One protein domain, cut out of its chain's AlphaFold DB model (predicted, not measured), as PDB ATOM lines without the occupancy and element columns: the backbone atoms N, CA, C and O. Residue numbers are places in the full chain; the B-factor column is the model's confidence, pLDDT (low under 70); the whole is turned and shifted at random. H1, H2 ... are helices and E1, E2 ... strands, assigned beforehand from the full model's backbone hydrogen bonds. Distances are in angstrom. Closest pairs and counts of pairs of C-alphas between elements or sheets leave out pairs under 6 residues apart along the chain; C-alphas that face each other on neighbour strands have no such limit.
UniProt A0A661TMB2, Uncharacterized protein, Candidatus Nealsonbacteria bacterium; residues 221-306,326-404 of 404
ATOM      1  N   PHE A 221     -43.177 -26.722   7.306       95.50
ATOM      2  CA  PHE A 221     -42.646 -27.537   6.220       95.50
ATOM      3  C   PHE A 221     -43.635 -27.624   5.062       95.50
ATOM      4  O   PHE A 221     -44.806 -27.952   5.256       95.50
ATOM      5  N   TYR A 222     -43.134 -27.437   3.845       96.00
ATOM      6  CA  TYR A 222     -43.803 -27.895   2.634       96.00
ATOM      7  C   TYR A 222     -43.241 -29.259   2.218       96.00
ATOM      8  O   TYR A 222     -42.031 -29.394   2.023       96.00
ATOM      9  N   ILE A 223     -44.105 -30.270   2.095       95.75
ATOM     10  CA  ILE A 223     -43.709 -31.646   1.761       95.75
ATOM     11  C   ILE A 223     -43.973 -31.918   0.277       95.75
ATOM     12  O   ILE A 223     -45.058 -32.359  -0.112       95.75
ATOM     13  N   SER A 224     -42.953 -31.682  -0.538       95.12
ATOM     14  CA  SER A 224     -42.942 -31.936  -1.979       95.12
ATOM     15  C   SER A 224     -42.786 -33.431  -2.279       95.12
ATOM     16  O   SER A 224     -41.964 -34.111  -1.657       95.12
ATOM     17  N   HIS A 225     -43.578 -33.963  -3.215       94.12
ATOM     18  CA  HIS A 225     -43.527 -35.373  -3.613       94.12
ATOM     19  C   HIS A 225     -44.118 -35.625  -5.020       94.12
ATOM     20  O   HIS A 225     -44.965 -34.859  -5.483       94.12
ATOM     21  N   PRO A 226     -43.715 -36.711  -5.716       92.12
ATOM     22  CA  PRO A 226     -43.998 -36.930  -7.141       92.12
ATOM     23  C   PRO A 226     -45.429 -37.436  -7.426       92.12
ATOM     24  O   PRO A 226     -45.663 -38.618  -7.699       92.12
ATOM     25  N   ILE A 227     -46.424 -36.541  -7.358       91.38
ATOM     26  CA  ILE A 227     -47.849 -36.863  -7.588       91.38
ATOM     27  C   ILE A 227     -48.093 -37.373  -9.019       91.38
ATOM     28  O   ILE A 227     -48.830 -38.344  -9.227       91.38
ATOM     29  N   THR A 228     -47.493 -36.722 -10.017       88.44
ATOM     30  CA  THR A 228     -47.686 -37.049 -11.440       88.44
ATOM     31  C   THR A 228     -47.185 -38.452 -11.768       88.44
ATOM     32  O   THR A 228     -47.850 -39.190 -12.496       88.44
ATOM     33  N   GLU A 229     -46.058 -38.852 -11.191       89.44
ATOM     34  CA  GLU A 229     -45.440 -40.159 -11.398       89.44
ATOM     35  C   GLU A 229     -46.323 -41.267 -10.818       89.44
ATOM     36  O   GLU A 229     -46.609 -42.248 -11.508       89.44
ATOM     37  N   VAL A 230     -46.841 -41.071  -9.598       90.19
ATOM     38  CA  VAL A 230     -47.787 -42.007  -8.967       90.19
ATOM     39  C   VAL A 230     -49.048 -42.163  -9.813       90.19
ATOM     40  O   VAL A 230     -49.516 -43.280 -10.044       90.19
ATOM     41  N   ARG A 231     -49.580 -41.063 -10.353       88.81
ATOM     42  CA  ARG A 231     -50.725 -41.108 -11.275       88.81
ATOM     43  C   ARG A 231     -50.391 -41.808 -12.588       88.81
ATOM     44  O   ARG A 231     -51.237 -42.517 -13.130       88.81
ATOM     45  N   GLY A 232     -49.173 -41.638 -13.094       88.31
ATOM     46  CA  GLY A 232     -48.665 -42.356 -14.261       88.31
ATOM     47  C   GLY A 232     -48.666 -43.871 -14.048       88.31
ATOM     48  O   GLY A 232     -49.174 -44.597 -14.900       88.31
ATOM     49  N   LEU A 233     -48.187 -44.339 -12.891       89.44
ATOM     50  CA  LEU A 233     -48.229 -45.757 -12.505       89.44
ATOM     51  C   LEU A 233     -49.663 -46.288 -12.448       89.44
ATOM     52  O   LEU A 233     -49.966 -47.334 -13.020       89.44
ATOM     53  N   GLN A 234     -50.574 -45.539 -11.817       88.75
ATOM     54  CA  GLN A 234     -51.990 -45.914 -11.748       88.75
ATOM     55  C   GLN A 234     -52.613 -46.057 -13.142       88.75
ATOM     56  O   GLN A 234     -53.334 -47.026 -13.383       88.75
ATOM     57  N   LYS A 235     -52.308 -45.134 -14.065       86.56
ATOM     58  CA  LYS A 235     -52.783 -45.188 -15.458       86.56
ATOM     59  C   LYS A 235     -52.227 -46.385 -16.230       86.56
ATOM     60  O   LYS A 235     -52.970 -46.990 -16.992       86.56
ATOM     61  N   ARG A 236     -50.960 -46.755 -16.011       88.62
ATOM     62  CA  ARG A 236     -50.329 -47.933 -16.644       88.62
ATOM     63  C   ARG A 236     -50.738 -49.271 -16.017       88.62
ATOM     64  O   ARG A 236     -50.322 -50.319 -16.494       88.62
ATOM     65  N   GLY A 237     -51.557 -49.257 -14.963       88.50
ATOM     66  CA  GLY A 237     -52.003 -50.466 -14.268       88.50
ATOM     67  C   GLY A 237     -51.020 -50.994 -13.217       88.50
ATOM     68  O   GLY A 237     -51.282 -52.033 -12.611       88.50
ATOM     69  N   GLU A 238     -49.944 -50.261 -12.923       91.00
ATOM     70  CA  GLU A 238     -48.904 -50.599 -11.939       91.00
ATOM     71  C   GLU A 238     -49.363 -50.266 -10.503       91.00
ATOM     72  O   GLU A 238     -48.746 -49.499  -9.762       91.00
ATOM     73  N   LYS A 239     -50.520 -50.817 -10.109       88.75
ATOM     74  CA  LYS A 239     -51.232 -50.444  -8.873       88.75
ATOM     75  C   LYS A 239     -50.432 -50.716  -7.603       88.75
ATOM     76  O   LYS A 239     -50.528 -49.939  -6.659       88.75
ATOM     77  N   GLU A 240     -49.679 -51.811  -7.561       91.12
ATOM     78  CA  GLU A 240     -48.916 -52.193  -6.369       91.12
ATOM     79  C   GLU A 240     -47.811 -51.175  -6.072       91.12
ATOM     80  O   GLU A 240     -47.714 -50.675  -4.952       91.12
ATOM     81  N   GLU A 241     -47.051 -50.781  -7.092       90.06
ATOM     82  CA  GLU A 241     -45.975 -49.801  -6.951       90.06
ATOM     83  C   GLU A 241     -46.522 -48.407  -6.601       90.06
ATOM     84  O   GLU A 241     -46.039 -47.760  -5.666       90.06
ATOM     85  N   ALA A 242     -47.614 -47.987  -7.253       90.38
ATOM     86  CA  ALA A 242     -48.317 -46.753  -6.902       90.38
ATOM     87  C   ALA A 242     -48.777 -46.748  -5.432       90.38
ATOM     88  O   ALA A 242     -48.562 -45.774  -4.710       90.38
ATOM     89  N   ASN A 243     -49.368 -47.849  -4.959       90.44
ATOM     90  CA  ASN A 243     -49.831 -47.980  -3.577       90.44
ATOM     91  C   ASN A 243     -48.672 -47.960  -2.572       90.44
ATOM     92  O   ASN A 243     -48.821 -47.404  -1.483       90.44
ATOM     93  N   GLN A 244     -47.524 -48.548  -2.911       90.62
ATOM     94  CA  GLN A 244     -46.325 -48.489  -2.073       90.62
ATOM     95  C   GLN A 244     -45.796 -47.056  -1.952       90.62
ATOM     96  O   GLN A 244     -45.491 -46.613  -0.842       90.62
ATOM     97  N   MET A 245     -45.767 -46.299  -3.054       90.38
ATOM     98  CA  MET A 245     -45.395 -44.882  -3.030       90.38
ATOM     99  C   MET A 245     -46.358 -44.045  -2.185       90.38
ATOM    100  O   MET A 245     -45.899 -43.284  -1.335       90.38
ATOM    101  N   ILE A 246     -47.671 -44.228  -2.357       91.00
ATOM    102  CA  ILE A 246     -48.694 -43.528  -1.563       91.00
ATOM    103  C   ILE A 246     -48.521 -43.831  -0.070       91.00
ATOM    104  O   ILE A 246     -48.514 -42.914   0.746       91.00
ATOM    105  N   LYS A 247     -48.310 -45.103   0.305       91.31
ATOM    106  CA  LYS A 247     -48.056 -45.493   1.703       91.31
ATOM    107  C   LYS A 247     -46.807 -44.819   2.276       91.31
ATOM    108  O   LYS A 247     -46.840 -44.363   3.418       91.31
ATOM    109  N   ALA A 248     -45.721 -44.748   1.504       91.69
ATOM    110  CA  ALA A 248     -44.490 -44.090   1.935       91.69
ATOM    111  C   ALA A 248     -44.690 -42.578   2.131       91.69
ATOM    112  O   ALA A 248     -44.287 -42.042   3.163       91.69
ATOM    113  N   ILE A 249     -45.378 -41.919   1.193       91.94
ATOM    114  CA  ILE A 249     -45.743 -40.500   1.288       91.94
ATOM    115  C   ILE A 249     -46.598 -40.269   2.538       91.94
ATOM    116  O   ILE A 249     -46.204 -39.483   3.392       91.94
ATOM    117  N   HIS A 250     -47.678 -41.032   2.739       90.69
ATOM    118  CA  HIS A 250     -48.520 -40.916   3.936       90.69
ATOM    119  C   HIS A 250     -47.736 -41.125   5.240       90.69
ATOM    120  O   HIS A 250     -48.009 -40.464   6.240       90.69
ATOM    121  N   SER A 251     -46.747 -42.025   5.261       91.06
ATOM    122  CA  SER A 251     -45.895 -42.211   6.439       91.06
ATOM    123  C   SER A 251     -45.066 -40.965   6.757       91.06
ATOM    124  O   SER A 251     -44.906 -40.628   7.932       91.06
ATOM    125  N   ILE A 252     -44.533 -40.292   5.734       91.00
ATOM    126  CA  ILE A 252     -43.779 -39.040   5.884       91.00
ATOM    127  C   ILE A 252     -44.714 -37.922   6.332       91.00
ATOM    128  O   ILE A 252     -44.410 -37.230   7.300       91.00
ATOM    129  N   GLU A 253     -45.873 -37.793   5.686       89.06
ATOM    130  CA  GLU A 253     -46.893 -36.802   6.025       89.06
ATOM    131  C   GLU A 253     -47.328 -36.931   7.487       89.06
ATOM    132  O   GLU A 253     -47.327 -35.939   8.215       89.06
ATOM    133  N   ASN A 254     -47.642 -38.146   7.944       88.00
ATOM    134  CA  ASN A 254     -48.072 -38.401   9.318       88.00
ATOM    135  C   ASN A 254     -46.965 -38.085  10.328       88.00
ATOM    136  O   ASN A 254     -47.226 -37.435  11.341       88.00
ATOM    137  N   LYS A 255     -45.726 -38.514  10.052       89.38
ATOM    138  CA  LYS A 255     -44.592 -38.257  10.944       89.38
ATOM    139  C   LYS A 255     -44.287 -36.761  11.028       89.38
ATOM    140  O   LYS A 255     -44.199 -36.226  12.128       89.38
ATOM    141  N   SER A 256     -44.209 -36.079   9.888       87.56
ATOM    142  CA  SER A 256     -43.959 -34.637   9.832       87.56
ATOM    143  C   SER A 256     -45.073 -33.845  10.513       87.56
ATOM    144  O   SER A 256     -44.798 -33.005  11.366       87.56
ATOM    145  N   SER A 257     -46.338 -34.165  10.218       86.62
ATOM    146  CA  SER A 257     -47.486 -33.467  10.809       86.62
ATOM    147  C   SER A 257     -47.562 -33.649  12.323       86.62
ATOM    148  O   SER A 257     -48.085 -32.777  13.005       86.62
ATOM    149  N   SER A 258     -47.025 -34.743  12.876       87.00
ATOM    150  CA  SER A 258     -47.012 -34.955  14.328       87.00
ATOM    151  C   SER A 258     -46.086 -33.987  15.076       87.00
ATOM    152  O   SER A 258     -46.406 -33.602  16.200       87.00
ATOM    153  N   GLU A 259     -45.005 -33.523  14.441       89.81
ATOM    154  CA  GLU A 259     -43.971 -32.690  15.075       89.81
ATOM    155  C   GLU A 259     -43.983 -31.225  14.603       89.81
ATOM    156  O   GLU A 259     -43.619 -30.333  15.378       89.81
ATOM    157  N   PHE A 260     -44.422 -30.980  13.364       94.69
ATOM    158  CA  PHE A 260     -44.321 -29.702  12.653       94.69
ATOM    159  C   PHE A 260     -45.648 -29.277  12.013       94.69
ATOM    160  O   PHE A 260     -46.549 -30.091  11.793       94.69
ATOM    161  N   VAL A 261     -45.738 -28.005  11.614       96.56
ATOM    162  CA  VAL A 261     -46.798 -27.552  10.703       96.56
ATOM    163  C   VAL A 261     -46.439 -28.035   9.299       96.56
ATOM    164  O   VAL A 261     -45.403 -27.655   8.764       96.56
ATOM    165  N   SER A 262     -47.273 -28.888   8.702       95.62
ATOM    166  CA  SER A 262     -46.982 -29.516   7.405       95.62
ATOM    167  C   SER A 262     -48.015 -29.138   6.339       95.62
ATOM    168  O   SER A 262     -49.180 -29.534   6.419       95.62
ATOM    169  N   PHE A 263     -47.573 -28.409   5.314       96.19
ATOM    170  CA  PHE A 263     -48.326 -28.151   4.088       96.19
ATOM    171  C   PHE A 263     -48.030 -29.224   3.037       96.19
ATOM    172  O   PHE A 263     -46.892 -29.654   2.858       96.19
ATOM    173  N   LEU A 264     -49.079 -29.661   2.344       93.69
ATOM    174  CA  LEU A 264     -49.113 -30.862   1.516       93.69
ATOM    175  C   LEU A 264     -49.842 -30.521   0.210       93.69
ATOM    176  O   LEU A 264     -51.013 -30.123   0.282       93.69
ATOM    177  N   PRO A 265     -49.226 -30.715  -0.968       92.94
ATOM    178  CA  PRO A 265     -49.874 -30.421  -2.250       92.94
ATOM    179  C   PRO A 265     -51.123 -31.283  -2.506       92.94
ATOM    180  O   PRO A 265     -52.084 -30.836  -3.128       92.94
ATOM    181  N   THR A 266     -51.164 -32.498  -1.956       91.94
ATOM    182  CA  THR A 266     -52.270 -33.467  -2.093       91.94
ATOM    183  C   THR A 266     -53.550 -33.074  -1.365       91.94
ATOM    184  O   THR A 266     -54.589 -33.702  -1.568       91.94
ATOM    185  N   THR A 267     -53.517 -32.028  -0.536       92.69
ATOM    186  CA  THR A 267     -54.724 -31.518   0.128       92.69
ATOM    187  C   THR A 267     -55.617 -30.694  -0.786       92.69
ATOM    188  O   THR A 267     -56.740 -30.389  -0.398       92.69
ATOM    189  N   ILE A 268     -55.177 -30.368  -1.999       91.56
ATOM    190  CA  ILE A 268     -56.042 -29.804  -3.037       91.56
ATOM    191  C   ILE A 268     -55.751 -30.550  -4.332       91.56
ATOM    192  O   ILE A 268     -54.822 -30.237  -5.084       91.56
ATOM    193  N   ASP A 269     -56.555 -31.580  -4.550       91.44
ATOM    194  CA  ASP A 269     -56.460 -32.486  -5.672       91.44
ATOM    195  C   ASP A 269     -57.497 -32.140  -6.751       91.44
ATOM    196  O   ASP A 269     -58.538 -32.789  -6.888       91.44
ATOM    197  N   GLU A 270     -57.211 -31.093  -7.523       93.56
ATOM    198  CA  GLU A 270     -58.137 -30.530  -8.515       93.56
ATOM    199  C   GLU A 270     -57.722 -30.758  -9.976       93.56
ATOM    200  O   GLU A 270     -58.564 -30.695 -10.865       93.56
ATOM    201  N   LEU A 271     -56.464 -31.105 -10.271       93.94
ATOM    202  CA  LEU A 271     -56.036 -31.414 -11.642       93.94
ATOM    203  C   LEU A 271     -56.434 -32.848 -12.028       93.94
ATOM    204  O   LEU A 271     -55.586 -33.735 -12.132       93.94
ATOM    205  N   ARG A 272     -57.740 -33.104 -12.160       92.56
ATOM    206  CA  ARG A 272     -58.307 -34.462 -12.288       92.56
ATOM    207  C   ARG A 272     -59.061 -34.720 -13.588       92.56
ATOM    208  O   ARG A 272     -59.439 -35.862 -13.821       92.56
ATOM    209  N   ILE A 273     -59.267 -33.716 -14.439       93.06
ATOM    210  CA  ILE A 273     -59.913 -33.911 -15.747       93.06
ATOM    211  C   ILE A 273     -59.105 -34.936 -16.554       93.06
ATOM    212  O   ILE A 273     -57.885 -34.806 -16.710       93.06
ATOM    213  N   GLN A 274     -59.774 -35.989 -17.021       88.56
ATOM    214  CA  GLN A 274     -59.129 -37.073 -17.749       88.56
ATOM    215  C   GLN A 274     -58.758 -36.638 -19.167       88.56
ATOM    216  O   GLN A 274     -59.570 -36.077 -19.900       88.56
ATOM    217  N   LYS A 275     -57.526 -36.974 -19.559       85.69
ATOM    218  CA  LYS A 275     -57.060 -36.907 -20.945       85.69
ATOM    219  C   LYS A 275     -57.305 -38.267 -21.601       85.69
ATOM    220  O   LYS A 275     -56.865 -39.272 -21.041       85.69
ATOM    221  N   GLY A 276     -58.045 -38.287 -22.705       73.31
ATOM    222  CA  GLY A 276     -58.236 -39.450 -23.568       73.31
ATOM    223  C   GLY A 276     -56.979 -39.779 -24.378       73.31
ATOM    224  O   GLY A 276     -55.965 -39.089 -24.270       73.31
ATOM    225  N   GLU A 277     -57.049 -40.849 -25.167       65.38
ATOM    226  CA  GLU A 277     -55.982 -41.221 -26.104       65.38
ATOM    227  C   GLU A 277     -55.918 -40.206 -27.256       65.38
ATOM    228  O   GLU A 277     -56.957 -39.751 -27.743       65.38
ATOM    229  N   GLU A 278     -54.702 -39.822 -27.661       57.88
ATOM    230  CA  GLU A 278     -54.487 -38.987 -28.847       57.88
ATOM    231  C   GLU A 278     -55.110 -39.688 -30.063       57.88
ATOM    232  O   GLU A 278     -54.807 -40.850 -30.337       57.88
ATOM    233  N   ARG A 279     -55.989 -38.993 -30.794       56.12
ATOM    234  CA  ARG A 279     -56.381 -39.433 -32.141       56.12
ATOM    235  C   ARG A 279     -55.216 -39.177 -33.108       56.12
ATOM    236  O   ARG A 279     -54.312 -38.397 -32.794       56.12
ATOM    237  N   ASP A 280     -55.240 -39.831 -34.273       53.69
ATOM    238  CA  ASP A 280     -54.201 -39.799 -35.327       53.69
ATOM    239  C   ASP A 280     -53.695 -38.381 -35.705       53.69
ATOM    240  O   ASP A 280     -52.618 -38.211 -36.277       53.69
ATOM    241  N   ASP A 281     -54.456 -37.349 -35.350       58.22
ATOM    242  CA  ASP A 281     -54.263 -35.924 -35.589       58.22
ATOM    243  C   ASP A 281     -53.553 -35.132 -34.454       58.22
ATOM    244  O   ASP A 281     -53.490 -33.903 -34.516       58.22
ATOM    245  N   LYS A 282     -52.925 -35.793 -33.461       60.03
ATOM    246  CA  LYS A 282     -52.128 -35.162 -32.366       60.03
ATOM    247  C   LYS A 282     -52.901 -34.151 -31.498       60.03
ATOM    248  O   LYS A 282     -52.302 -33.287 -30.847       60.03
ATOM    249  N   THR A 283     -54.227 -34.209 -31.488       65.31
ATOM    250  CA  THR A 283     -55.054 -33.329 -30.661       65.31
ATOM    251  C   THR A 283     -55.294 -33.970 -29.292       65.31
ATOM    252  O   THR A 283     -55.847 -35.062 -29.189       65.31
ATOM    253  N   ASP A 284     -54.870 -33.293 -28.214       79.75
ATOM    254  CA  ASP A 284     -55.229 -33.697 -26.847       79.75
ATOM    255  C   ASP A 284     -56.762 -33.781 -26.716       79.75
ATOM    256  O   ASP A 284     -57.455 -32.771 -26.900       79.75
ATOM    257  N   VAL A 285     -57.280 -34.949 -26.331       86.56
ATOM    258  CA  VAL A 285     -58.702 -35.155 -26.030       86.56
ATOM    259  C   VAL A 285     -58.913 -35.048 -24.521       86.56
ATOM    260  O   VAL A 285     -58.280 -35.766 -23.752       86.56
ATOM    261  N   TYR A 286     -59.816 -34.186 -24.073       90.19
ATOM    262  CA  TYR A 286     -60.239 -34.052 -22.682       90.19
ATOM    263  C   TYR A 286     -61.660 -34.573 -22.544       90.19
ATOM    264  O   TYR A 286     -62.541 -34.228 -23.330       90.19
ATOM    265  N   THR A 287     -61.883 -35.417 -21.540       87.81
ATOM    266  CA  THR A 287     -63.198 -36.005 -21.293       87.81
ATOM    267  C   THR A 287     -63.820 -35.425 -20.025       87.81
ATOM    268  O   THR A 287     -63.098 -35.099 -19.076       87.81
ATOM    269  N   PRO A 288     -65.157 -35.319 -19.970       89.06
ATOM    270  CA  PRO A 288     -65.905 -34.862 -18.800       89.06
ATOM    271  C   PRO A 288     -65.962 -35.960 -17.722       89.06
ATOM    272  O   PRO A 288     -67.008 -36.346 -17.212       89.06
ATOM    273  N   LYS A 289     -64.797 -36.520 -17.390       88.75
ATOM    274  CA  LYS A 289     -64.598 -37.534 -16.358       88.75
ATOM    275  C   LYS A 289     -63.444 -37.088 -15.474       88.75
ATOM    276  O   LYS A 289     -62.389 -36.679 -15.960       88.75
ATOM    277  N   LEU A 290     -63.631 -37.203 -14.164       90.06
ATOM    278  CA  LEU A 290     -62.576 -36.947 -13.191       90.06
ATOM    279  C   LEU A 290     -61.832 -38.245 -12.876       90.06
ATOM    280  O   LEU A 290     -62.432 -39.305 -12.689       90.06
ATOM    281  N   SER A 291     -60.509 -38.190 -12.793       89.38
ATOM    282  CA  SER A 291     -59.716 -39.267 -12.208       89.38
ATOM    283  C   SER A 291     -60.066 -39.426 -10.722       89.38
ATOM    284  O   SER A 291     -60.550 -38.475 -10.093       89.38
ATOM    285  N   PRO A 292     -59.813 -40.595 -10.110       88.31
ATOM    286  CA  PRO A 292     -59.947 -40.756  -8.665       88.31
ATOM    287  C   PRO A 292     -59.136 -39.709  -7.889       88.31
ATOM    288  O   PRO A 292     -58.119 -39.210  -8.379       88.31
ATOM    289  N   ARG A 293     -59.601 -39.377  -6.679       89.44
ATOM    290  CA  ARG A 293     -58.845 -38.553  -5.725       89.44
ATOM    291  C   ARG A 293     -57.598 -39.296  -5.254       89.44
ATOM    292  O   ARG A 293     -57.645 -40.520  -5.126       89.44
ATOM    293  N   TRP A 294     -56.552 -38.544  -4.917       88.50
ATOM    294  CA  TRP A 294     -55.311 -39.054  -4.330       88.50
ATOM    295  C   TRP A 294     -55.561 -40.003  -3.149       88.50
ATOM    296  O   TRP A 294     -55.125 -41.151  -3.180       88.50
ATOM    297  N   ASP A 295     -56.335 -39.554  -2.156       85.25
ATOM    298  CA  ASP A 295     -56.745 -40.366  -1.004       85.25
ATOM    299  C   ASP A 295     -58.274 -40.402  -0.879       85.25
ATOM    300  O   ASP A 295     -58.905 -39.682  -0.102       85.25
ATOM    301  N   LEU A 296     -58.897 -41.241  -1.707       84.25
ATOM    302  CA  LEU A 296     -60.354 -41.373  -1.748       84.25
ATOM    303  C   LEU A 296     -60.949 -41.774  -0.387       84.25
ATOM    304  O   LEU A 296     -62.009 -41.272  -0.012       84.25
ATOM    305  N   VAL A 297     -60.280 -42.661   0.355       84.44
ATOM    306  CA  VAL A 297     -60.793 -43.200   1.625       84.44
ATOM    307  C   VAL A 297     -60.825 -42.108   2.693       84.44
ATOM    308  O   VAL A 297     -61.847 -41.942   3.365       84.44
ATOM    309  N   LYS A 298     -59.749 -41.317   2.799       85.00
ATOM    310  CA  LYS A 298     -59.637 -40.196   3.742       85.00
ATOM    311  C   LYS A 298     -60.733 -39.153   3.549       85.00
ATOM    312  O   LYS A 298     -61.273 -38.656   4.534       85.00
ATOM    313  N   TYR A 299     -61.104 -38.843   2.306       84.62
ATOM    314  CA  TYR A 299     -62.104 -37.804   2.027       84.62
ATOM    315  C   TYR A 299     -63.550 -38.309   2.017       84.62
ATOM    316  O   TYR A 299     -64.467 -37.520   2.226       84.62
ATOM    317  N   GLN A 300     -63.781 -39.614   1.848       84.38
ATOM    318  CA  GLN A 300     -65.116 -40.198   2.030       84.38
ATOM    319  C   GLN A 300     -65.543 -40.249   3.500       84.38
ATOM    320  O   GLN A 300     -66.736 -40.163   3.798       84.38
ATOM    321  N   LYS A 301     -64.583 -40.417   4.415       84.50
ATOM    322  CA  LYS A 301     -64.807 -40.445   5.865       84.50
ATOM    323  C   LYS A 301     -63.794 -39.525   6.550       84.50
ATOM    324  O   LYS A 301     -62.856 -40.024   7.172       84.50
ATOM    325  N   PRO A 302     -63.954 -38.196   6.424       84.19
ATOM    326  CA  PRO A 302     -62.994 -37.254   6.976       84.19
ATOM    327  C   PRO A 302     -62.988 -37.346   8.499       84.19
ATOM    328  O   PRO A 302     -63.965 -37.017   9.174       84.19
ATOM    329  N   ILE A 303     -61.862 -37.798   9.039       84.50
ATOM    330  CA  ILE A 303     -61.578 -37.815  10.472       84.50
ATOM    331  C   ILE A 303     -60.455 -36.817  10.705       84.50
ATOM    332  O   ILE A 303     -59.438 -36.860  10.018       84.50
ATOM    333  N   ASN A 304     -60.636 -35.934  11.687       86.69
ATOM    334  CA  ASN A 304     -59.633 -34.941  12.069       86.69
ATOM    335  C   ASN A 304     -59.254 -33.951  10.944       86.69
ATOM    336  O   ASN A 304     -58.128 -33.473  10.930       86.69
ATOM    337  N   LEU A 305     -60.161 -33.652  10.003       91.44
ATOM    338  CA  LEU A 305     -59.954 -32.676   8.922       91.44
ATOM    339  C   LEU A 305     -60.935 -31.506   9.035       91.44
ATOM    340  O   LEU A 305     -62.062 -31.673   9.501       91.44
ATOM    341  N   LEU A 306     -60.543 -30.346   8.508       91.25
ATOM    342  CA  LEU A 306     -61.430 -29.184   8.350       91.25
ATOM    343  C   LEU A 306     -62.460 -29.377   7.220       91.25
ATOM    344  O   LEU A 306     -63.431 -28.636   7.135       91.25
ATOM    345  N   TYR A 326     -69.754 -36.141 -26.805       72.38
ATOM    346  CA  TYR A 326     -68.473 -35.527 -27.068       72.38
ATOM    347  C   TYR A 326     -68.646 -34.546 -28.229       72.38
ATOM    348  O   TYR A 326     -68.955 -34.961 -29.347       72.38
ATOM    349  N   SER A 327     -68.429 -33.261 -27.960       84.62
ATOM    350  CA  SER A 327     -68.358 -32.214 -28.973       84.62
ATOM    351  C   SER A 327     -66.956 -31.606 -28.984       84.62
ATOM    352  O   SER A 327     -66.239 -31.625 -27.976       84.62
ATOM    353  N   GLU A 328     -66.540 -31.075 -30.133       86.62
ATOM    354  CA  GLU A 328     -65.245 -30.404 -30.266       86.62
ATOM    355  C   GLU A 328     -65.172 -29.163 -29.361       86.62
ATOM    356  O   GLU A 328     -64.161 -28.924 -28.699       86.62
ATOM    357  N   GLU A 329     -66.276 -28.428 -29.241       89.19
ATOM    358  CA  GLU A 329     -66.413 -27.264 -28.365       89.19
ATOM    359  C   GLU A 329     -66.250 -27.650 -26.892       89.19
ATOM    360  O   GLU A 329     -65.512 -26.988 -26.156       89.19
ATOM    361  N   LEU A 330     -66.885 -28.747 -26.461       89.44
ATOM    362  CA  LEU A 330     -66.750 -29.254 -25.098       89.44
ATOM    363  C   LEU A 330     -65.302 -29.670 -24.805       89.44
ATOM    364  O   LEU A 330     -64.774 -29.336 -23.744       89.44
ATOM    365  N   ASN A 331     -64.634 -30.336 -25.753       90.56
ATOM    366  CA  ASN A 331     -63.216 -30.679 -25.631       90.56
ATOM    367  C   ASN A 331     -62.337 -29.428 -25.460       90.56
ATOM    368  O   ASN A 331     -61.495 -29.377 -24.561       90.56
ATOM    369  N   LEU A 332     -62.545 -28.395 -26.286       92.56
ATOM    370  CA  LEU A 332     -61.790 -27.141 -26.210       92.56
ATOM    371  C   LEU A 332     -62.005 -26.414 -24.875       92.56
ATOM    372  O   LEU A 332     -61.045 -25.907 -24.288       92.56
ATOM    373  N   LEU A 333     -63.236 -26.402 -24.360       95.00
ATOM    374  CA  LEU A 333     -63.557 -25.794 -23.068       95.00
ATOM    375  C   LEU A 333     -62.987 -26.587 -21.887       95.00
ATOM    376  O   LEU A 333     -62.425 -25.991 -20.967       95.00
ATOM    377  N   LEU A 334     -63.053 -27.920 -21.924       94.50
ATOM    378  CA  LEU A 334     -62.414 -28.780 -20.924       94.50
ATOM    379  C   LEU A 334     -60.893 -28.614 -20.933       94.50
ATOM    380  O   LEU A 334     -60.278 -28.538 -19.869       94.50
ATOM    381  N   LYS A 335     -60.291 -28.505 -22.122       94.75
ATOM    382  CA  LYS A 335     -58.869 -28.195 -22.295       94.75
ATOM    383  C   LYS A 335     -58.527 -26.847 -21.667       94.75
ATOM    384  O   LYS A 335     -57.564 -26.761 -20.905       94.75
ATOM    385  N   ALA A 336     -59.319 -25.809 -21.939       96.12
ATOM    386  CA  ALA A 336     -59.132 -24.492 -21.336       96.12
ATOM    387  C   ALA A 336     -59.227 -24.566 -19.804       96.12
ATOM    388  O   ALA A 336     -58.297 -24.146 -19.115       96.12
ATOM    389  N   LEU A 337     -60.290 -25.173 -19.265       97.31
ATOM    390  CA  LEU A 337     -60.462 -25.367 -17.825       97.31
ATOM    391  C   LEU A 337     -59.277 -26.125 -17.212       97.31
ATOM    392  O   LEU A 337     -58.731 -25.680 -16.207       97.31
ATOM    393  N   PHE A 338     -58.826 -27.216 -17.836       96.50
ATOM    394  CA  PHE A 338     -57.659 -27.978 -17.387       96.50
ATOM    395  C   PHE A 338     -56.406 -27.103 -17.277       96.50
ATOM    396  O   PHE A 338     -55.711 -27.159 -16.261       96.50
ATOM    397  N   TYR A 339     -56.121 -26.270 -18.283       95.81
ATOM    398  CA  TYR A 339     -54.972 -25.362 -18.236       95.81
ATOM    399  C   TYR A 339     -55.122 -24.285 -17.158       95.81
ATOM    400  O   TYR A 339     -54.155 -24.006 -16.448       95.81
ATOM    401  N   HIS A 340     -56.320 -23.727 -16.970       97.12
ATOM    402  CA  HIS A 340     -56.584 -22.785 -15.879       97.12
ATOM    403  C   HIS A 340     -56.372 -23.425 -14.499       97.12
ATOM    404  O   HIS A 340     -55.755 -22.805 -13.628       97.12
ATOM    405  N   ILE A 341     -56.813 -24.673 -14.313       97.38
ATOM    406  CA  ILE A 341     -56.545 -25.445 -13.095       97.38
ATOM    407  C   ILE A 341     -55.037 -25.650 -12.923       97.38
ATOM    408  O   ILE A 341     -54.513 -25.371 -11.852       97.38
ATOM    409  N   ALA A 342     -54.318 -26.084 -13.963       95.00
ATOM    410  CA  ALA A 342     -52.878 -26.342 -13.886       95.00
ATOM    411  C   ALA A 342     -52.071 -25.094 -13.476       95.00
ATOM    412  O   ALA A 342     -51.176 -25.176 -12.629       95.00
ATOM    413  N   VAL A 343     -52.422 -23.925 -14.022       94.94
ATOM    414  CA  VAL A 343     -51.809 -22.642 -13.637       94.94
ATOM    415  C   VAL A 343     -52.115 -22.302 -12.177       94.94
ATOM    416  O   VAL A 343     -51.221 -21.875 -11.445       94.94
ATOM    417  N   GLN A 344     -53.355 -22.512 -11.720       95.06
ATOM    418  CA  GLN A 344     -53.720 -22.273 -10.323       95.06
ATOM    419  C   GLN A 344     -53.041 -23.236  -9.349       95.06
ATOM    420  O   GLN A 344     -52.592 -22.781  -8.302       95.06
ATOM    421  N   VAL A 345     -52.924 -24.518  -9.697       94.94
ATOM    422  CA  VAL A 345     -52.179 -25.520  -8.921       94.94
ATOM    423  C   VAL A 345     -50.734 -25.061  -8.737       94.94
ATOM    424  O   VAL A 345     -50.282 -24.934  -7.603       94.94
ATOM    425  N   SER A 346     -50.064 -24.670  -9.825       93.25
ATOM    426  CA  SER A 346     -48.680 -24.173  -9.777       93.25
ATOM    427  C   SER A 346     -48.551 -22.916  -8.903       93.25
ATOM    428  O   SER A 346     -47.688 -22.826  -8.033       93.25
ATOM    429  N   SER A 347     -49.451 -21.942  -9.085       92.94
ATOM    430  CA  SER A 347     -49.479 -20.700  -8.294       92.94
ATOM    431  C   SER A 347     -49.721 -20.956  -6.801       92.94
ATOM    432  O   SER A 347     -49.077 -20.355  -5.937       92.94
ATOM    433  N   ARG A 348     -50.632 -21.882  -6.486       94.25
ATOM    434  CA  ARG A 348     -50.928 -22.320  -5.123       94.25
ATOM    435  C   ARG A 348     -49.718 -23.002  -4.498       94.25
ATOM    436  O   ARG A 348     -49.351 -22.628  -3.390       94.25
ATOM    437  N   ASP A 349     -49.107 -23.963  -5.180       94.19
ATOM    438  CA  ASP A 349     -47.973 -24.726  -4.647       94.19
ATOM    439  C   ASP A 349     -46.768 -23.812  -4.401       94.19
ATOM    440  O   ASP A 349     -46.199 -23.831  -3.310       94.19
ATOM    441  N   HIS A 350     -46.492 -22.874  -5.314       94.19
ATOM    442  CA  HIS A 350     -45.540 -21.787  -5.068       94.19
ATOM    443  C   HIS A 350     -45.892 -20.982  -3.811       94.19
ATOM    444  O   HIS A 350     -45.020 -20.679  -3.000       94.19
ATOM    445  N   LYS A 351     -47.167 -20.648  -3.593       93.88
ATOM    446  CA  LYS A 351     -47.569 -19.931  -2.380       93.88
ATOM    447  C   LYS A 351     -47.352 -20.763  -1.108       93.88
ATOM    448  O   LYS A 351     -46.882 -20.207  -0.116       93.88
ATOM    449  N   LEU A 352     -47.634 -22.066  -1.143       95.19
ATOM    450  CA  LEU A 352     -47.389 -22.984  -0.025       95.19
ATOM    451  C   LEU A 352     -45.888 -23.122   0.286       95.19
ATOM    452  O   LEU A 352     -45.498 -23.080   1.453       95.19
ATOM    453  N   VAL A 353     -45.033 -23.187  -0.738       94.56
ATOM    454  CA  VAL A 353     -43.568 -23.113  -0.588       94.56
ATOM    455  C   VAL A 353     -43.149 -21.754  -0.010       94.56
ATOM    456  O   VAL A 353     -42.340 -21.672   0.916       94.56
ATOM    457  N   GLY A 354     -43.726 -20.666  -0.521       92.88
ATOM    458  CA  GLY A 354     -43.423 -19.297  -0.112       92.88
ATOM    459  C   GLY A 354     -43.720 -19.014   1.361       92.88
ATOM    460  O   GLY A 354     -42.916 -18.348   2.015       92.88
ATOM    461  N   GLN A 355     -44.821 -19.557   1.885       93.69
ATOM    462  CA  GLN A 355     -45.230 -19.404   3.286       93.69
ATOM    463  C   GLN A 355     -44.577 -20.414   4.248       93.69
ATOM    464  O   GLN A 355     -44.808 -20.324   5.447       93.69
ATOM    465  N   SER A 356     -43.797 -21.377   3.747       94.31
ATOM    466  CA  SER A 356     -43.108 -22.371   4.579       94.31
ATOM    467  C   SER A 356     -41.684 -21.938   4.920       94.31
ATOM    468  O   SER A 356     -41.024 -21.281   4.111       94.31
ATOM    469  N   ASP A 357     -41.187 -22.331   6.090       92.06
ATOM    470  CA  ASP A 357     -39.802 -22.086   6.515       92.06
ATOM    471  C   ASP A 357     -38.829 -23.050   5.820       92.06
ATOM    472  O   ASP A 357     -37.696 -22.693   5.489       92.06
ATOM    473  N   PHE A 358     -39.300 -24.274   5.570       92.62
ATOM    474  CA  PHE A 358     -38.527 -25.381   5.025       92.62
ATOM    475  C   PHE A 358     -39.260 -26.063   3.873       92.62
ATOM    476  O   PHE A 358     -40.491 -26.162   3.865       92.62
ATOM    477  N   ILE A 359     -38.488 -26.609   2.933       93.81
ATOM    478  CA  ILE A 359     -38.989 -27.557   1.935       93.81
ATOM    479  C   ILE A 359     -38.374 -28.933   2.196       93.81
ATOM    480  O   ILE A 359     -37.157 -29.078   2.319       93.81
ATOM    481  N   PHE A 360     -39.228 -29.947   2.303       94.81
ATOM    482  CA  PHE A 360     -38.824 -31.346   2.317       94.81
ATOM    483  C   PHE A 360     -39.251 -31.983   1.001       94.81
ATOM    484  O   PHE A 360     -40.438 -32.069   0.702       94.81
ATOM    485  N   VAL A 361     -38.277 -32.428   0.218       94.88
ATOM    486  CA  VAL A 361     -38.486 -33.052  -1.080       94.88
ATOM    487  C   VAL A 361     -38.320 -34.554  -0.946       94.88
ATOM    488  O   VAL A 361     -37.217 -35.064  -0.741       94.88
ATOM    489  N   TYR A 362     -39.422 -35.272  -1.108       93.75
ATOM    490  CA  TYR A 362     -39.420 -36.720  -1.178       93.75
ATOM    491  C   TYR A 362     -39.348 -37.180  -2.630       93.75
ATOM    492  O   TYR A 362     -40.255 -36.908  -3.411       93.75
ATOM    493  N   ARG A 363     -38.308 -37.952  -2.961       91.44
ATOM    494  CA  ARG A 363     -38.181 -38.698  -4.221       91.44
ATOM    495  C   ARG A 363     -38.340 -37.804  -5.471       91.44
ATOM    496  O   ARG A 363     -39.254 -38.020  -6.263       91.44
ATOM    497  N   PRO A 364     -37.448 -36.809  -5.668       89.81
ATOM    498  CA  PRO A 364     -37.508 -35.910  -6.829       89.81
ATOM    499  C   PRO A 364     -37.257 -36.629  -8.157       89.81
ATOM    500  O   PRO A 364     -37.680 -36.146  -9.204       89.81
ATOM    501  N   CYS A 365     -36.583 -37.779  -8.110       87.19
ATOM    502  CA  CYS A 365     -36.352 -38.663  -9.241       87.19
ATOM    503  C   CYS A 365     -37.036 -40.004  -8.983       87.19
ATOM    504  O   CYS A 365     -36.979 -40.539  -7.873       87.19
ATOM    505  N   TYR A 366     -37.653 -40.557 -10.020       82.88
ATOM    506  CA  TYR A 366     -38.297 -41.858  -9.997       82.88
ATOM    507  C   TYR A 366     -37.970 -42.622 -11.277       82.88
ATOM    508  O   TYR A 366     -38.284 -42.154 -12.370       82.88
ATOM    509  N   ASN A 367     -37.343 -43.797 -11.153       77.12
ATOM    510  CA  ASN A 367     -36.928 -44.615 -12.303       77.12
ATOM    511  C   ASN A 367     -36.127 -43.825 -13.370       77.12
ATOM    512  O   ASN A 367     -36.367 -43.978 -14.565       77.12
ATOM    513  N   GLY A 368     -35.196 -42.967 -12.938       75.62
ATOM    514  CA  GLY A 368     -34.358 -42.142 -13.824       75.62
ATOM    515  C   GLY A 368     -35.055 -40.913 -14.424       75.62
ATOM    516  O   GLY A 368     -34.422 -40.118 -15.116       75.62
ATOM    517  N   ALA A 369     -36.349 -40.710 -14.151       81.50
ATOM    518  CA  ALA A 369     -37.089 -39.524 -14.572       81.50
ATOM    519  C   ALA A 369     -37.229 -38.522 -13.418       81.50
ATOM    520  O   ALA A 369     -37.612 -38.885 -12.306       81.50
ATOM    521  N   VAL A 370     -36.952 -37.246 -13.691       86.56
ATOM    522  CA  VAL A 370     -37.171 -36.151 -12.736       86.56
ATOM    523  C   VAL A 370     -38.655 -35.788 -12.709       86.56
ATOM    524  O   VAL A 370     -39.262 -35.567 -13.759       86.56
ATOM    525  N   SER A 371     -39.230 -35.676 -11.511       89.94
ATOM    526  CA  SER A 371     -40.600 -35.203 -11.338       89.94
ATOM    527  C   SER A 371     -40.687 -33.713 -11.634       89.94
ATOM    528  O   SER A 371     -40.105 -32.881 -10.935       89.94
ATOM    529  N   ARG A 372     -41.423 -33.363 -12.693       87.81
ATOM    530  CA  ARG A 372     -41.523 -31.976 -13.165       87.81
ATOM    531  C   ARG A 372     -42.125 -31.041 -12.115       87.81
ATOM    532  O   ARG A 372     -41.602 -29.950 -11.938       87.81
ATOM    533  N   GLY A 373     -43.181 -31.472 -11.421       86.94
ATOM    534  CA  GLY A 373     -43.826 -30.661 -10.379       86.94
ATOM    535  C   GLY A 373     -42.882 -30.388  -9.207       86.94
ATOM    536  O   GLY A 373     -42.672 -29.239  -8.833       86.94
ATOM    537  N   VAL A 374     -42.198 -31.430  -8.727       91.19
ATOM    538  CA  VAL A 374     -41.174 -31.308  -7.677       91.19
ATOM    539  C   VAL A 374     -40.041 -30.367  -8.104       91.19
ATOM    540  O   VAL A 374     -39.584 -29.535  -7.323       91.19
ATOM    541  N   LEU A 375     -39.585 -30.465  -9.355       91.44
ATOM    542  CA  LEU A 375     -38.542 -29.586  -9.878       91.44
ATOM    543  C   LEU A 375     -39.005 -28.124  -9.968       91.44
ATOM    544  O   LEU A 375     -38.231 -27.223  -9.645       91.44
ATOM    545  N   GLU A 376     -40.246 -27.872 -10.389       90.56
ATOM    546  CA  GLU A 376     -40.840 -26.528 -10.414       90.56
ATOM    547  C   GLU A 376     -40.881 -25.915  -8.999       90.56
ATOM    548  O   GLU A 376     -40.464 -24.768  -8.819       90.56
ATOM    549  N   GLU A 377     -41.239 -26.702  -7.982       92.31
ATOM    550  CA  GLU A 377     -41.231 -26.287  -6.571       92.31
ATOM    551  C   GLU A 377     -39.812 -25.967  -6.054       92.31
ATOM    552  O   GLU A 377     -39.612 -24.938  -5.401       92.31
ATOM    553  N   ILE A 378     -38.805 -26.790  -6.387       90.19
ATOM    554  CA  ILE A 378     -37.387 -26.542  -6.045       90.19
ATOM    555  C   ILE A 378     -36.865 -25.271  -6.730       90.19
ATOM    556  O   ILE A 378     -36.169 -24.458  -6.111       90.19
ATOM    557  N   ASN A 379     -37.194 -25.084  -8.009       90.50
ATOM    558  CA  ASN A 379     -36.777 -23.909  -8.771       90.50
ATOM    559  C   ASN A 379     -37.390 -22.638  -8.182       90.50
ATOM    560  O   ASN A 379     -36.679 -21.655  -7.970       90.50
ATOM    561  N   TYR A 380     -38.685 -22.665  -7.859       90.69
ATOM    562  CA  TYR A 380     -39.345 -21.548  -7.195       90.69
ATOM    563  C   TYR A 380     -38.712 -21.241  -5.834       90.69
ATOM    564  O   TYR A 380     -38.410 -20.085  -5.538       90.69
ATOM    565  N   TYR A 381     -38.432 -22.272  -5.036       87.38
ATOM    566  CA  TYR A 381     -37.717 -22.125  -3.772       87.38
ATOM    567  C   TYR A 381     -36.339 -21.450  -3.952       87.38
ATOM    568  O   TYR A 381     -36.006 -20.533  -3.203       87.38
ATOM    569  N   THR A 382     -35.579 -21.818  -4.986       86.12
ATOM    570  CA  THR A 382     -34.257 -21.226  -5.282       86.12
ATOM    571  C   THR A 382     -34.351 -19.737  -5.649       86.12
ATOM    572  O   THR A 382     -33.465 -18.944  -5.327       86.12
ATOM    573  N   LEU A 383     -35.448 -19.314  -6.286       86.62
ATOM    574  CA  LEU A 383     -35.709 -17.894  -6.552       86.62
ATOM    575  C   LEU A 383     -36.008 -17.109  -5.261       86.62
ATOM    576  O   LEU A 383     -35.654 -15.932  -5.157       86.62
ATOM    577  N   LEU A 384     -36.626 -17.745  -4.258       82.12
ATOM    578  CA  LEU A 384     -36.908 -17.111  -2.965       82.12
ATOM    579  C   LEU A 384     -35.636 -16.860  -2.152       82.12
ATOM    580  O   LEU A 384     -35.483 -15.770  -1.598       82.12
ATOM    581  N   THR A 385     -34.704 -17.818  -2.116       62.91
ATOM    582  CA  THR A 385     -33.450 -17.689  -1.350       62.91
ATOM    583  C   THR A 385     -32.583 -16.527  -1.840       62.91
ATOM    584  O   THR A 385     -31.891 -15.896  -1.050       62.91
ATOM    585  N   GLY A 386     -32.682 -16.163  -3.124       58.84
ATOM    586  CA  GLY A 386     -32.022 -14.973  -3.674       58.84
ATOM    587  C   GLY A 386     -32.652 -13.632  -3.268       58.84
ATOM    588  O   GLY A 386     -32.062 -12.586  -3.532       58.84
ATOM    589  N   SER A 387     -33.841 -13.632  -2.650       58.50
ATOM    590  CA  SER A 387     -34.629 -12.414  -2.394       58.50
ATOM    591  C   SER A 387     -34.993 -12.169  -0.927       58.50
ATOM    592  O   SER A 387     -35.193 -11.009  -0.573       58.50
ATOM    593  N   ARG A 388     -35.069 -13.201  -0.071       49.47
ATOM    594  CA  ARG A 388     -35.310 -13.097   1.385       49.47
ATOM    595  C   ARG A 388     -35.106 -14.476   2.050       49.47
ATOM    596  O   ARG A 388     -35.921 -15.370   1.852       49.47
ATOM    597  N   SER A 389     -34.091 -14.590   2.914       54.09
ATOM    598  CA  SER A 389     -33.771 -15.702   3.847       54.09
ATOM    599  C   SER A 389     -33.135 -16.993   3.289       54.09
ATOM    600  O   SER A 389     -33.590 -17.554   2.294       54.09
ATOM    601  N   ASP A 390     -32.133 -17.496   4.027       65.50
ATOM    602  CA  ASP A 390     -31.558 -18.847   3.933       65.50
ATOM    603  C   ASP A 390     -32.578 -19.892   4.426       65.50
ATOM    604  O   ASP A 390     -32.442 -20.483   5.501       65.50
ATOM    605  N   LYS A 391     -33.669 -20.098   3.681       76.94
ATOM    606  CA  LYS A 391     -34.545 -21.255   3.921       76.94
ATOM    607  C   LYS A 391     -33.728 -22.524   3.684       76.94
ATOM    608  O   LYS A 391     -32.886 -22.510   2.793       76.94
ATOM    609  N   ASN A 392     -33.984 -23.627   4.391       87.19
ATOM    610  CA  ASN A 392     -33.298 -24.902   4.111       87.19
ATOM    611  C   ASN A 392     -34.168 -25.842   3.261       87.19
ATOM    612  O   ASN A 392     -35.388 -25.915   3.438       87.19
ATOM    613  N   CYS A 393     -33.513 -26.580   2.365       90.69
ATOM    614  CA  CYS A 393     -34.110 -27.605   1.515       90.69
ATOM    615  C   CYS A 393     -33.520 -28.966   1.875       90.69
ATOM    616  O   CYS A 393     -32.308 -29.169   1.811       90.69
ATOM    617  N   PHE A 394     -34.389 -29.900   2.252       92.12
ATOM    618  CA  PHE A 394     -34.016 -31.272   2.566       92.12
ATOM    619  C   PHE A 394     -34.494 -32.181   1.445       92.12
ATOM    620  O   PHE A 394     -35.693 -32.287   1.209       92.12
ATOM    621  N   ILE A 395     -33.570 -32.857   0.768       91.69
ATOM    622  CA  ILE A 395     -33.897 -33.776  -0.323       91.69
ATOM    623  C   ILE A 395     -33.644 -35.206   0.144       91.69
ATOM    624  O   ILE A 395     -32.524 -35.560   0.511       91.69
ATOM    625  N   TYR A 396     -34.680 -36.042   0.097       91.19
ATOM    626  CA  TYR A 396     -34.569 -37.475   0.326       91.19
ATOM    627  C   TYR A 396     -34.797 -38.244  -0.976       91.19
ATOM    628  O   TYR A 396     -35.900 -38.263  -1.521       91.19
ATOM    629  N   MET A 397     -33.751 -38.919  -1.451       88.12
ATOM    630  CA  MET A 397     -33.789 -39.785  -2.627       88.12
ATOM    631  C   MET A 397     -33.550 -41.237  -2.190       88.12
ATOM    632  O   MET A 397     -32.445 -41.539  -1.726       88.12
ATOM    633  N   PRO A 398     -34.544 -42.139  -2.295       86.06
ATOM    634  CA  PRO A 398     -34.356 -43.555  -1.985       86.06
ATOM    635  C   PRO A 398     -33.207 -44.169  -2.798       86.06
ATOM    636  O   PRO A 398     -33.064 -43.865  -3.977       86.06
ATOM    637  N   ILE A 399     -32.425 -45.077  -2.197       81.88
ATOM    638  CA  ILE A 399     -31.237 -45.705  -2.827       81.88
ATOM    639  C   ILE A 399     -31.556 -46.299  -4.211       81.88
ATOM    640  O   ILE A 399     -30.753 -46.190  -5.133       81.88
ATOM    641  N   GLY A 400     -32.744 -46.892  -4.375       78.44
ATOM    642  CA  GLY A 400     -33.185 -47.486  -5.641       78.44
ATOM    643  C   GLY A 400     -33.342 -46.494  -6.800       78.44
ATOM    644  O   GLY A 400     -33.305 -46.920  -7.953       78.44
ATOM    645  N   ASP A 401     -33.475 -45.198  -6.508       80.62
ATOM    646  CA  ASP A 401     -33.576 -44.129  -7.508       80.62
ATOM    647  C   ASP A 401     -32.245 -43.396  -7.734       80.62
ATOM    648  O   ASP A 401     -32.160 -42.591  -8.651       80.62
ATOM    649  N   GLN A 402     -31.210 -43.647  -6.921       71.00
ATOM    650  CA  GLN A 402     -29.921 -42.942  -7.027       71.00
ATOM    651  C   GLN A 402     -29.027 -43.468  -8.164       71.00
ATOM    652  O   GLN A 402     -28.088 -42.789  -8.566       71.00
ATOM    653  N   ASN A 403     -29.306 -44.679  -8.659       61.34
ATOM    654  CA  ASN A 403     -28.479 -45.414  -9.626       61.34
ATOM    655  C   ASN A 403     -29.174 -45.640 -10.986       61.34
ATOM    656  O   ASN A 403     -28.739 -46.497 -11.757       61.34
ATOM    657  N   LYS A 404     -30.274 -44.932 -11.252       57.78
ATOM    658  CA  LYS A 404     -31.036 -44.959 -12.508       57.78
ATOM    659  C   LYS A 404     -31.189 -43.537 -13.011       57.78
ATOM    660  O   LYS A 404     -31.189 -43.371 -14.248       57.78
TER     661      LYS A 404
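What this domain is: This is residues 221 to 306 and 326 to 404 of the 404 residues of an uncharacterized protein of Candidatus Nealsonbacteria bacterium (UniProt A0A661TMB2). A small parallel sheet, E2 E1 E5 E6, is sandwiched between helices, with H2 over one face and H5 and the last part of H4 over the other. The long helix H4 runs on well past the sheet, and at its far end the strand hairpin E3 and E4 packs on it; H1 folds back on H2, and residues 300 to 306 stick out. The 165 printed residues hold six named helices and six named strands, in the order E1 H1 H2 E2 E3 E4 H3 H4 E5 H5 E6 H6, of the class mixed, helices and strands. The whole is compact, with a radius of gyration of the C-alphas of 17.2 A and spans of 50 by 40 by 38 A.

Where its parts are: The larger sheet has E2, residues 261 to 263; E1, residues 221 to 224, beginning at C-alpha 221 (-42.646, -27.537, 6.220); E5, residues 358 to 362, 13.0 A; and E6, residues 392 to 396, 13.2 A. H2 is residues 239 to 259, 30.7 A; H5 is 372 to 385, 20.2 A; H4 is 328 to 354, 38.8 A, from C-alpha 328 (-65.245, -30.404, -30.266) to C-alpha 354 (-43.423, -19.297, -0.112). H1 is residues 227 to 236, 14.5 A; E3 is 273 to 275; E4 is 286 to 290; H3 is 296 to 300; H6 is 399 to 402.

How they stand to each other: Neighbour strands in the larger sheet are parallel, with N 263 and O 221 at 2.8 A for E2 and E1, N 224 and O 360 at 2.8 A for E1 and E5, and N 361 and O 394 at 2.8 A for E5 and E6, within hydrogen-bond range. The larger sheet and the helices on both its faces make three layers: H4 and H5 on one face of the sheet E2 E1 E5 E6, the sheet itself, and H2 on the opposite face. E1, H1 H2, E2 and E5, H5, E6 are strand-helix-strand units, parallel neighbour strands joined through helices, with right-handed crossovers. H2 runs along E1 at a height over the sheet of 10.0 A, and H5 along E5 at 10.1 A. H4, with residues 349 to 354 alone, touches H5 at a steep tilt of 40 degrees, the same way; the closest C-alphas, of His 350 and Glu 377, are 6.4 A apart. H1 and H2 form a helical hairpin, closest at the C-alphas of Val 230 and Ala 242, 5.2 A. E3 and E4 form an antiparallel hairpin, with N 274 and O 289 at 2.9 A; the closest C-alphas of E4 and H4 are those of Tyr 286 and Asn 331, 5.4 A. H3 and H6 touch no helix. Every O i to N i+4 pair is within hydrogen-bond range in H1, H3, H4 and H5, and 16 of 17 in H2; H6 is too short for such a pair.

The domain as a whole: The C-alphas farthest apart, of Glu 259 and Asp 280, are 51.9 A apart. Residues 307 to 325 are not printed, and C-alphas 306 and 326 are 36.7 A apart across this cut. Of the links that are printed whole, none is long. Mean pLDDT of the printed part is 86.9; residues 277 to 283, 385 to 390 and 403 to 404 are under 70.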